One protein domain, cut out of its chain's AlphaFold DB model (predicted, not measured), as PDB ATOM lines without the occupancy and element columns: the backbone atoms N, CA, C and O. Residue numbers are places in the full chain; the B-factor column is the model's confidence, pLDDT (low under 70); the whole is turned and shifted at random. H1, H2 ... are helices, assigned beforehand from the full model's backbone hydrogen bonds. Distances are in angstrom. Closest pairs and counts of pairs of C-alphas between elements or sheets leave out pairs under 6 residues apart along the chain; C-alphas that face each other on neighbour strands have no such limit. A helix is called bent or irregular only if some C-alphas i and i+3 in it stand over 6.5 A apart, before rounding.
ATOM      1  N   ILE A 114     145.173 107.115  80.902       88.00
ATOM      2  CA  ILE A 114     145.090 108.579  80.798       88.00
ATOM      3  C   ILE A 114     144.819 109.165  82.183       88.00
ATOM      4  O   ILE A 114     143.710 109.073  82.708       88.00
ATOM      5  N   ARG A 115     145.826 109.830  82.756       88.44
ATOM      6  CA  ARG A 115     145.793 110.339  84.136       88.44
ATOM      7  C   ARG A 115     145.616 111.855  84.232       88.44
ATOM      8  O   ARG A 115     146.385 112.535  84.910       88.44
ATOM      9  N   GLU A 116     144.620 112.408  83.546       94.31
ATOM     10  CA  GLU A 116     144.286 113.830  83.707       94.31
ATOM     11  C   GLU A 116     143.469 114.030  84.992       94.31
ATOM     12  O   GLU A 116     142.610 113.194  85.293       94.31
ATOM     13  N   PRO A 117     143.714 115.104  85.762       93.62
ATOM     14  CA  PRO A 117     143.001 115.343  87.009       93.62
ATOM     15  C   PRO A 117     141.511 115.601  86.758       93.62
ATOM     16  O   PRO A 117     141.139 116.299  85.811       93.62
ATOM     17  N   ALA A 118     140.668 115.050  87.632       93.12
ATOM     18  CA  ALA A 118     139.230 115.277  87.598       93.12
ATOM     19  C   ALA A 118     138.872 116.739  87.914       93.12
ATOM     20  O   ALA A 118     139.584 117.396  88.681       93.12
ATOM     21  N   PRO A 119     137.750 117.254  87.378       89.88
ATOM     22  CA  PRO A 119     137.210 118.536  87.804       89.88
ATOM     23  C   PRO A 119     136.762 118.480  89.272       89.88
ATOM     24  O   PRO A 119     136.479 117.415  89.826       89.88
ATOM     25  N   GLN A 120     136.666 119.650  89.904       88.38
ATOM     26  CA  GLN A 120     136.181 119.760  91.278       88.38
ATOM     27  C   GLN A 120     134.725 119.279  91.391       88.38
ATOM     28  O   GLN A 120     133.909 119.500  90.494       88.38
ATOM     29  N   GLY A 121     134.393 118.663  92.528       86.00
ATOM     30  CA  GLY A 121     133.032 118.223  92.856       86.00
ATOM     31  C   GLY A 121     132.775 116.721  92.714       86.00
ATOM     32  O   GLY A 121     131.711 116.272  93.126       86.00
ATOM     33  N   LEU A 122     133.732 115.943  92.192       92.88
ATOM     34  CA  LEU A 122     133.703 114.480  92.285       92.88
ATOM     35  C   LEU A 122     134.289 114.018  93.621       92.88
ATOM     36  O   LEU A 122     135.368 114.467  94.011       92.88
ATOM     37  N   LEU A 123     133.601 113.101  94.302       92.12
ATOM     38  CA  LEU A 123     134.015 112.575  95.609       92.12
ATOM     39  C   LEU A 123     135.301 111.747  95.522       92.12
ATOM     40  O   LEU A 123     136.142 111.788  96.414       92.12
ATOM     41  N   THR A 124     135.445 110.988  94.442       93.62
ATOM     42  CA  THR A 124     136.571 110.082  94.189       93.62
ATOM     43  C   THR A 124     137.671 110.723  93.346       93.62
ATOM     44  O   THR A 124     138.744 110.137  93.221       93.62
ATOM     45  N   ALA A 125     137.408 111.907  92.775       94.06
ATOM     46  CA  ALA A 125     138.294 112.648  91.876       94.06
ATOM     47  C   ALA A 125     139.079 111.745  90.889       94.06
ATOM     48  O   ALA A 125     140.310 111.833  90.813       94.06
ATOM     49  N   PRO A 126     138.404 110.848  90.141       95.06
ATOM     50  CA  PRO A 126     139.090 109.799  89.409       95.06
ATOM     51  C   PRO A 126     139.784 110.376  88.177       95.06
ATOM     52  O   PRO A 126     139.178 111.099  87.382       95.06
ATOM     53  N   ALA A 127     141.063 110.052  88.000       94.75
ATOM     54  CA  ALA A 127     141.801 110.478  86.819       94.75
ATOM     55  C   ALA A 127     141.229 109.814  85.554       94.75
ATOM     56  O   ALA A 127     140.752 108.682  85.608       94.75
ATOM     57  N   GLY A 128     141.243 110.523  84.427       95.69
ATOM     58  CA  GLY A 128     140.658 110.014  83.186       95.69
ATOM     59  C   GLY A 128     140.804 110.976  82.009       95.69
ATOM     60  O   GLY A 128     141.479 111.997  82.132       95.69
ATOM     61  N   PRO A 129     140.162 110.702  80.862       96.94
ATOM     62  CA  PRO A 129     140.259 111.522  79.649       96.94
ATOM     63  C   PRO A 129     139.361 112.775  79.698       96.94
ATOM     64  O   PRO A 129     138.549 113.025  78.800       96.94
ATOM     65  N   TRP A 130     139.479 113.569  80.764       97.12
ATOM     66  CA  TRP A 130     138.608 114.713  81.051       97.12
ATOM     67  C   TRP A 130     138.685 115.816  79.991       97.12
ATOM     68  O   TRP A 130     137.654 116.375  79.618       97.12
ATOM     69  N   ARG A 131     139.871 116.118  79.448       96.75
ATOM     70  CA  ARG A 131     140.049 117.132  78.396       96.75
ATOM     71  C   ARG A 131     139.389 116.708  77.096       96.75
ATOM     72  O   ARG A 131     138.675 117.518  76.502       96.75
ATOM     73  N   LEU A 132     139.579 115.455  76.683       96.94
ATOM     74  CA  LEU A 132     138.943 114.918  75.479       96.94
ATOM     75  C   LEU A 132     137.417 114.937  75.617       96.94
ATOM     76  O   LEU A 132     136.727 115.421  74.724       96.94
ATOM     77  N   PHE A 133     136.891 114.507  76.765       97.94
ATOM     78  CA  PHE A 133     135.458 114.577  77.034       97.94
ATOM     79  C   PHE A 133     134.943 116.024  77.064       97.94
ATOM     80  O   PHE A 133     133.938 116.330  76.426       97.94
ATOM     81  N   SER A 134     135.674 116.951  77.694       97.38
ATOM     82  CA  SER A 134     135.317 118.377  77.705       97.38
ATOM     83  C   SER A 134     135.239 118.979  76.302       97.38
ATOM     84  O   SER A 134     134.437 119.879  76.070       97.38
ATOM     85  N   HIS A 135     136.075 118.506  75.371       97.88
ATOM     86  CA  HIS A 135     136.040 118.944  73.982       97.88
ATOM     87  C   HIS A 135     134.744 118.498  73.309       97.88
ATOM     88  O   HIS A 135     134.057 119.327  72.721       97.88
ATOM     89  N   VAL A 136     134.361 117.231  73.482       98.12
ATOM     90  CA  VAL A 136     133.090 116.713  72.960       98.12
ATOM     91  C   VAL A 136     131.899 117.481  73.535       98.12
ATOM     92  O   VAL A 136     131.017 117.873  72.780       98.12
ATOM     93  N   LEU A 137     131.900 117.776  74.839       97.19
ATOM     94  CA  LEU A 137     130.816 118.534  75.472       97.19
ATOM     95  C   LEU A 137     130.680 119.972  74.953       97.19
ATOM     96  O   LEU A 137     129.599 120.540  75.059       97.19
ATOM     97  N   ARG A 138     131.743 120.579  74.405       97.62
ATOM     98  CA  ARG A 138     131.642 121.897  73.752       97.62
ATOM     99  C   ARG A 138     130.948 121.826  72.392       97.62
ATOM    100  O   ARG A 138     130.362 122.820  71.983       97.62
ATOM    101  N   LEU A 139     131.031 120.682  71.713       97.31
ATOM    102  CA  LEU A 139     130.382 120.443  70.422       97.31
ATOM    103  C   LEU A 139     128.930 119.983  70.605       97.31
ATOM    104  O   LEU A 139     128.029 120.496  69.952       97.31
ATOM    105  N   ASP A 140     128.706 119.035  71.516       96.56
ATOM    106  CA  ASP A 140     127.393 118.467  71.825       96.56
ATOM    107  C   ASP A 140     127.324 118.069  73.316       96.56
ATOM    108  O   ASP A 140     127.737 116.962  73.695       96.56
ATOM    109  N   PRO A 141     126.810 118.960  74.190       96.19
ATOM    110  CA  PRO A 141     126.781 118.752  75.637       96.19
ATOM    111  C   PRO A 141     125.990 117.527  76.092       96.19
ATOM    112  O   PRO A 141     126.207 117.054  77.203       96.19
ATOM    113  N   TRP A 142     125.061 117.022  75.277       95.50
ATOM    114  CA  TRP A 142     124.163 115.924  75.649       95.50
ATOM    115  C   TRP A 142     124.354 114.688  74.767       95.50
ATOM    116  O   TRP A 142     123.485 113.810  74.733       95.50
ATOM    117  N   ASN A 143     125.509 114.585  74.102       96.06
ATOM    118  CA  ASN A 143     125.840 113.457  73.246       96.06
ATOM    119  C   ASN A 143     125.806 112.141  74.033       96.06
ATOM    120  O   ASN A 143     126.665 111.882  74.883       96.06
ATOM    121  N   ARG A 144     124.815 111.288  73.751       96.38
ATOM    122  CA  ARG A 144     124.609 110.049  74.515       96.38
ATOM    123  C   ARG A 144     125.819 109.131  74.419       96.38
ATOM    124  O   ARG A 144     126.315 108.670  75.443       96.38
ATOM    125  N   GLU A 145     126.320 108.908  73.206       97.56
ATOM    126  CA  GLU A 145     127.469 108.032  73.002       97.56
ATOM    127  C   GLU A 145     128.671 108.520  73.821       97.56
ATOM    128  O   GLU A 145     129.222 107.738  74.592       97.56
ATOM    129  N   ALA A 146     129.019 109.806  73.742       98.06
ATOM    130  CA  ALA A 146     130.148 110.381  74.472       98.06
ATOM    131  C   ALA A 146     130.107 110.076  75.974       98.06
ATOM    132  O   ALA A 146     131.104 109.627  76.536       98.06
ATOM    133  N   HIS A 147     128.948 110.271  76.607       98.31
ATOM    134  CA  HIS A 147     128.777 110.033  78.040       98.31
ATOM    135  C   HIS A 147     128.978 108.561  78.402       98.31
ATOM    136  O   HIS A 147     129.666 108.255  79.373       98.31
ATOM    137  N   HIS A 148     128.428 107.641  77.606       97.81
ATOM    138  CA  HIS A 148     128.613 106.209  77.834       97.81
ATOM    139  C   HIS A 148     130.061 105.761  77.581       97.81
ATOM    140  O   HIS A 148     130.584 104.945  78.338       97.81
ATOM    141  N   ARG A 149     130.730 106.290  76.546       97.62
ATOM    142  CA  ARG A 149     132.141 105.975  76.255       97.62
ATOM    143  C   ARG A 149     133.073 106.509  77.336       97.62
ATOM    144  O   ARG A 149     133.962 105.781  77.758       97.62
ATOM    145  N   PHE A 150     132.826 107.728  77.811       98.12
ATOM    146  CA  PHE A 150     133.564 108.322  78.918       98.12
ATOM    147  C   PHE A 150     133.367 107.538  80.217       98.12
ATOM    148  O   PHE A 150     134.344 107.165  80.859       98.12
ATOM    149  N   LEU A 151     132.116 107.224  80.576       97.88
ATOM    150  CA  LEU A 151     131.812 106.429  81.766       97.88
ATOM    151  C   LEU A 151     132.512 105.063  81.723       97.88
ATOM    152  O   LEU A 151     133.025 104.603  82.741       97.88
ATOM    153  N   ALA A 152     132.596 104.447  80.540       96.56
ATOM    154  CA  ALA A 152     133.260 103.163  80.380       96.56
ATOM    155  C   ALA A 152     134.744 103.184  80.769       96.56
ATOM    156  O   ALA A 152     135.238 102.156  81.216       96.56
ATOM    157  N   CYS A 153     135.447 104.317  80.675       96.69
ATOM    158  CA  CYS A 153     136.842 104.428  81.117       96.69
ATOM    159  C   CYS A 153     137.026 104.146  82.619       96.69
ATOM    160  O   CYS A 153     138.117 103.774  83.031       96.69
ATOM    161  N   PHE A 154     135.974 104.281  83.431       96.06
ATOM    162  CA  PHE A 154     136.034 104.086  84.883       96.06
ATOM    163  C   PHE A 154     135.547 102.704  85.334       96.06
ATOM    164  O   PHE A 154     135.525 102.421  86.533       96.06
ATOM    165  N   PHE A 155     135.151 101.827  84.407       95.25
ATOM    166  CA  PHE A 155     134.717 100.478  84.760       95.25
ATOM    167  C   PHE A 155     135.883  99.594  85.203       95.25
ATOM    168  O   PHE A 155     137.006  99.693  84.709       95.25
ATOM    169  N   THR A 156     135.583  98.659  86.103       93.19
ATOM    170  CA  THR A 156     136.557  97.739  86.712       93.19
ATOM    171  C   THR A 156     137.312  96.902  85.682       93.19
ATOM    172  O   THR A 156     138.515  96.697  85.819       93.19
ATOM    173  N   ARG A 157     136.645  96.479  84.597       90.06
ATOM    174  CA  ARG A 157     137.280  95.724  83.501       90.06
ATOM    175  C   ARG A 157     138.364  96.498  82.738       90.06
ATOM    176  O   ARG A 157     139.114  95.876  81.996       90.06
ATOM    177  N   TYR A 158     138.427  97.820  82.895       91.12
ATOM    178  CA  TYR A 158     139.437  98.689  82.285       91.12
ATOM    179  C   TYR A 158     140.348  99.345  83.336       91.12
ATOM    180  O   TYR A 158     140.962 100.367  83.067       91.12
ATOM    181  N   GLY A 159     140.429  98.776  84.547       89.69
ATOM    182  CA  GLY A 159     141.308  99.272  85.614       89.69
ATOM    183  C   GLY A 159     140.706 100.370  86.494       89.69
ATOM    184  O   GLY A 159     141.383 100.871  87.388       89.69
ATOM    185  N   GLY A 160     139.435 100.731  86.288       93.19
ATOM    186  CA  GLY A 160     138.713 101.643  87.170       93.19
ATOM    187  C   GLY A 160     138.179 100.972  88.442       93.19
ATOM    188  O   GLY A 160     138.521  99.838  88.781       93.19
ATOM    189  N   SER A 161     137.291 101.665  89.158       94.38
ATOM    190  CA  SER A 161     136.661 101.150  90.381       94.38
ATOM    191  C   SER A 161     135.157 101.392  90.377       94.38
ATOM    192  O   SER A 161     134.676 102.341  89.760       94.38
ATOM    193  N   VAL A 162     134.409 100.559  91.108       95.31
ATOM    194  CA  VAL A 162     132.950 100.716  91.255       95.31
ATOM    195  C   VAL A 162     132.603 102.098  91.813       95.31
ATOM    196  O   VAL A 162     131.714 102.762  91.286       95.31
ATOM    197  N   ASN A 163     133.351 102.566  92.818       96.00
ATOM    198  CA  ASN A 163     133.131 103.876  93.430       96.00
ATOM    199  C   ASN A 163     133.383 105.017  92.438       96.00
ATOM    200  O   ASN A 163     132.559 105.921  92.345       96.00
ATOM    201  N   ALA A 164     134.477 104.956  91.668       96.00
ATOM    202  CA  ALA A 164     134.773 105.958  90.645       96.00
ATOM    203  C   ALA A 164     133.714 105.975  89.536       96.00
ATOM    204  O   ALA A 164     133.228 107.040  89.163       96.00
ATOM    205  N   ALA A 165     133.311 104.802  89.035       97.25
ATOM    206  CA  ALA A 165     132.272 104.696  88.016       97.25
ATOM    207  C   ALA A 165     130.930 105.256  88.508       97.25
ATOM    208  O   ALA A 165     130.267 105.991  87.778       97.25
ATOM    209  N   TRP A 166     130.537 104.942  89.746       97.62
ATOM    210  CA  TRP A 166     129.306 105.456  90.342       97.62
ATOM    211  C   TRP A 166     129.343 106.972  90.540       97.62
ATOM    212  O   TRP A 166     128.404 107.661  90.144       97.62
ATOM    213  N   ASP A 167     130.431 107.497  91.106       97.38
ATOM    214  CA  ASP A 167     130.628 108.928  91.343       97.38
ATOM    215  C   ASP A 167     130.594 109.725  90.029       97.38
ATOM    216  O   ASP A 167     129.833 110.684  89.901       97.38
ATOM    217  N   VAL A 168     131.302 109.259  88.992       97.88
ATOM    218  CA  VAL A 168     131.247 109.856  87.645       97.88
ATOM    219  C   VAL A 168     129.839 109.771  87.054       97.88
ATOM    220  O   VAL A 168     129.332 110.764  86.531       97.88
ATOM    221  N   ALA A 169     129.174 108.617  87.135       98.00
ATOM    222  CA  ALA A 169     127.826 108.451  86.597       98.00
ATOM    223  C   ALA A 169     126.805 109.373  87.283       98.00
ATOM    224  O   ALA A 169     125.977 109.985  86.605       98.00
ATOM    225  N   ALA A 170     126.879 109.501  88.610       96.88
ATOM    226  CA  ALA A 170     126.039 110.401  89.390       96.88
ATOM    227  C   ALA A 170     126.326 111.868  89.044       96.88
ATOM    228  O   ALA A 170     125.391 112.617  88.758       96.88
ATOM    229  N   PHE A 171     127.604 112.252  88.983       96.31
ATOM    230  CA  PHE A 171     128.043 113.596  88.612       96.31
ATOM    231  C   PHE A 171     127.505 114.018  87.236       96.31
ATOM    232  O   PHE A 171     126.937 115.102  87.085       96.31
ATOM    233  N   LEU A 172     127.626 113.150  86.229       96.38
ATOM    234  CA  LEU A 172     127.130 113.429  84.879       96.38
ATOM    235  C   LEU A 172     125.600 113.432  84.819       96.38
ATOM    236  O   LEU A 172     125.004 114.345  84.243       96.38
ATOM    237  N   GLY A 173     124.955 112.445  85.443       96.38
ATOM    238  CA  GLY A 173     123.500 112.315  85.437       96.38
ATOM    239  C   GLY A 173     122.795 113.499  86.096       96.38
ATOM    240  O   GLY A 173     121.796 113.988  85.572       96.38
ATOM    241  N   GLN A 174     123.325 114.021  87.206       95.31
ATOM    242  CA  GLN A 174     122.740 115.169  87.911       95.31
ATOM    243  C   GLN A 174     122.785 116.466  87.096       95.31
ATOM    244  O   GLN A 174     121.881 117.297  87.220       95.31
ATOM    245  N   ARG A 175     123.805 116.626  86.246       94.00
ATOM    246  CA  ARG A 175     123.990 117.802  85.384       94.00
ATOM    247  C   ARG A 175     123.131 117.754  84.121       94.00
ATOM    248  O   ARG A 175     122.911 118.795  83.512       94.00
ATOM    249  N   ALA A 176     122.638 116.578  83.733       95.62
ATOM    250  CA  ALA A 176     121.796 116.418  82.553       95.62
ATOM    251  C   ALA A 176     120.391 117.030  82.730       95.62
ATOM    252  O   ALA A 176     119.860 117.032  83.845       95.62
ATOM    253  N   PRO A 177     119.720 117.495  81.655       95.69
ATOM    254  CA  PRO A 177     118.321 117.917  81.716       95.69
ATOM    255  C   PRO A 177     117.429 116.803  82.271       95.69
ATOM    256  O   PRO A 177     117.713 115.622  82.070       95.69
ATOM    257  N   ALA A 178     116.335 117.154  82.949       93.75
ATOM    258  CA  ALA A 178     115.438 116.166  83.562       93.75
ATOM    259  C   ALA A 178     114.817 115.191  82.540       93.75
ATOM    260  O   ALA A 178     114.556 114.040  82.866       93.75
ATOM    261  N   THR A 179     114.632 115.636  81.295       94.69
ATOM    262  CA  THR A 179     114.109 114.833  80.179       94.69
ATOM    263  C   THR A 179     115.178 113.994  79.473       94.69
ATOM    264  O   THR A 179     114.858 113.194  78.593       94.69
ATOM    265  N   SER A 180     116.456 114.172  79.819       95.44
ATOM    266  CA  SER A 180     117.557 113.471  79.168       95.44
ATOM    267  C   SER A 180     117.703 112.053  79.723       95.44
ATOM    268  O   SER A 180     117.736 111.876  80.945       95.44
ATOM    269  N   PRO A 181     117.911 111.032  78.871       95.06
ATOM    270  CA  PRO A 181     118.214 109.673  79.341       95.06
ATOM    271  C   PRO A 181     119.522 109.597  80.140       95.06
ATOM    272  O   PRO A 181     119.767 108.601  80.806       95.06
ATOM    273  N   LEU A 182     120.392 110.614  80.057       97.19
ATOM    274  CA  LEU A 182     121.683 110.632  80.740       97.19
ATOM    275  C   LEU A 182     121.509 110.653  82.262       97.19
ATOM    276  O   LEU A 182     122.402 110.228  82.992       97.19
ATOM    277  N   ARG A 183     120.320 111.036  82.746       97.38
ATOM    278  CA  ARG A 183     119.888 110.839  84.136       97.38
ATOM    279  C   ARG A 183     119.981 109.375  84.588       97.38
ATOM    280  O   ARG A 183     120.107 109.126  85.781       97.38
ATOM    281  N   LEU A 184     119.952 108.423  83.654       97.31
ATOM    282  CA  LEU A 184     120.013 106.982  83.903       97.31
ATOM    283  C   LEU A 184     121.439 106.405  83.875       97.31
ATOM    284  O   LEU A 184     121.597 105.202  84.068       97.31
ATOM    285  N   LEU A 185     122.488 107.217  83.684       97.94
ATOM    286  CA  LEU A 185     123.880 106.740  83.738       97.94
ATOM    287  C   LEU A 185     124.225 105.959  85.023       97.94
ATOM    288  O   LEU A 185     124.930 104.956  84.908       97.94
ATOM    289  N   PRO A 186     123.722 106.318  86.226       97.56
ATOM    290  CA  PRO A 186     123.952 105.505  87.422       97.56
ATOM    291  C   PRO A 186     123.449 104.061  87.290       97.56
ATOM    292  O   PRO A 186     124.096 103.146  87.787       97.56
ATOM    293  N   LEU A 187     122.356 103.814  86.555       96.94
ATOM    294  CA  LEU A 187     121.887 102.445  86.298       96.94
ATOM    295  C   LEU A 187     122.886 101.656  85.447       96.94
ATOM    296  O   LEU A 187     123.082 100.469  85.682       96.94
ATOM    297  N   VAL A 188     123.556 102.312  84.497       96.75
ATOM    298  CA  VAL A 188     124.621 101.688  83.698       96.75
ATOM    299  C   VAL A 188     125.780 101.280  84.603       96.75
ATOM    300  O   VAL A 188     126.239 100.146  84.521       96.75
ATOM    301  N   ALA A 189     126.219 102.172  85.497       96.38
ATOM    302  CA  ALA A 189     127.274 101.865  86.461       96.38
ATOM    303  C   ALA A 189     126.876 100.714  87.402       96.38
ATOM    304  O   ALA A 189     127.702  99.847  87.683       96.38
ATOM    305  N   LEU A 190     125.609 100.656  87.833       94.69
ATOM    306  CA  LEU A 190     125.090  99.557  88.651       94.69
ATOM    307  C   LEU A 190     125.153  98.218  87.910       94.69
ATOM    308  O   LEU A 190     125.706  97.257  88.440       94.69
ATOM    309  N   VAL A 191     124.628  98.166  86.682       94.19
ATOM    310  CA  VAL A 191     124.645  96.955  85.844       94.19
ATOM    311  C   VAL A 191     126.079  96.495  85.590       94.19
ATOM    312  O   VAL A 191     126.365  95.308  85.677       94.19
ATOM    313  N   GLU A 192     126.996  97.426  85.342       92.12
ATOM    314  CA  GLU A 192     128.404  97.112  85.084       92.12
ATOM    315  C   GLU A 192     129.175  96.689  86.343       92.12
ATOM    316  O   GLU A 192     130.151  95.945  86.259       92.12
ATOM    317  N   SER A 193     128.729  97.122  87.525       89.12
ATOM    318  CA  SER A 193     129.274  96.665  88.808       89.12
ATOM    319  C   SER A 193     128.779  95.274  89.215       89.12
ATOM    320  O   SER A 193     129.378  94.637  90.085       89.12
ATOM    321  N   TYR A 194     127.695  94.793  88.598       88.38
ATOM    322  CA  TYR A 194     127.090  93.519  88.949       88.38
ATOM    323  C   TYR A 194     127.995  92.353  88.536       88.38
ATOM    324  O   TYR A 194     128.192  92.068  87.355       88.38
ATOM    325  N   ASN A 195     128.520  91.639  89.532       75.50
ATOM    326  CA  ASN A 195     129.290  90.420  89.328       75.50
ATOM    327  C   ASN A 195     128.545  89.222  89.939       75.50
ATOM    328  O   ASN A 195     128.576  89.051  91.162       75.50
ATOM    329  N   PRO A 196     127.931  88.345  89.122       72.62
ATOM    330  CA  PRO A 196     127.170  87.206  89.631       72.62
ATOM    331  C   PRO A 196     128.036  86.208  90.418       72.62
ATOM    332  O   PRO A 196     127.507  85.461  91.237       72.62
TER     333      PRO A 196
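This is residues 114 to 196 of the 243 residues of an uncharacterized protein of Streptomyces avermitilis (UniProt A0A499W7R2). Helices H2, H3 and H4 lie side by side as a triangle, with H1 beyond H2 and a long loop before H1. The 83 printed residues hold four named helices, H1 to H4 in chain order; the class is all helix. It is compact, radius of gyration of the C-alphas 11.9 A, spanning 36 by 29 by 21 A.

After residues 114 to 129, H1, residues 130 to 139, and H2, residues 144 to 152, form a hairpin and only just touch, with 3 pairs of C-alphas within 8 A, the closest Phe 133 and Phe 150 at 6.8 A. H3, residues 162 to 175, touches H2; the closest C-alphas, Leu 151 and Ala 165, are 6.5 A apart. H4, residues 181 to 193, touches H3, opposite ways at a shallow tilt of 6 degrees; the closest C-alphas, Gly 173 and Arg 183, are 4.1 A apart. H1 is apart from H3 and H4. Every O i to N i+4 pair is within hydrogen-bond range in H1 and H2, 9 of 10 in H3, 5 of 9 in H4.

H1 begins at C-alpha 130 (138.608, 114.713, 81.051) and H4 ends at C-alpha 193 (129.274, 96.665, 88.808). H3 is 20.2 A long and H4 19.5 A. H4 is irregular: C-alphas 183 and 186 are 7.5 A apart.

The printed part has no cut, no link between helices is long, and no printed residue is under 70.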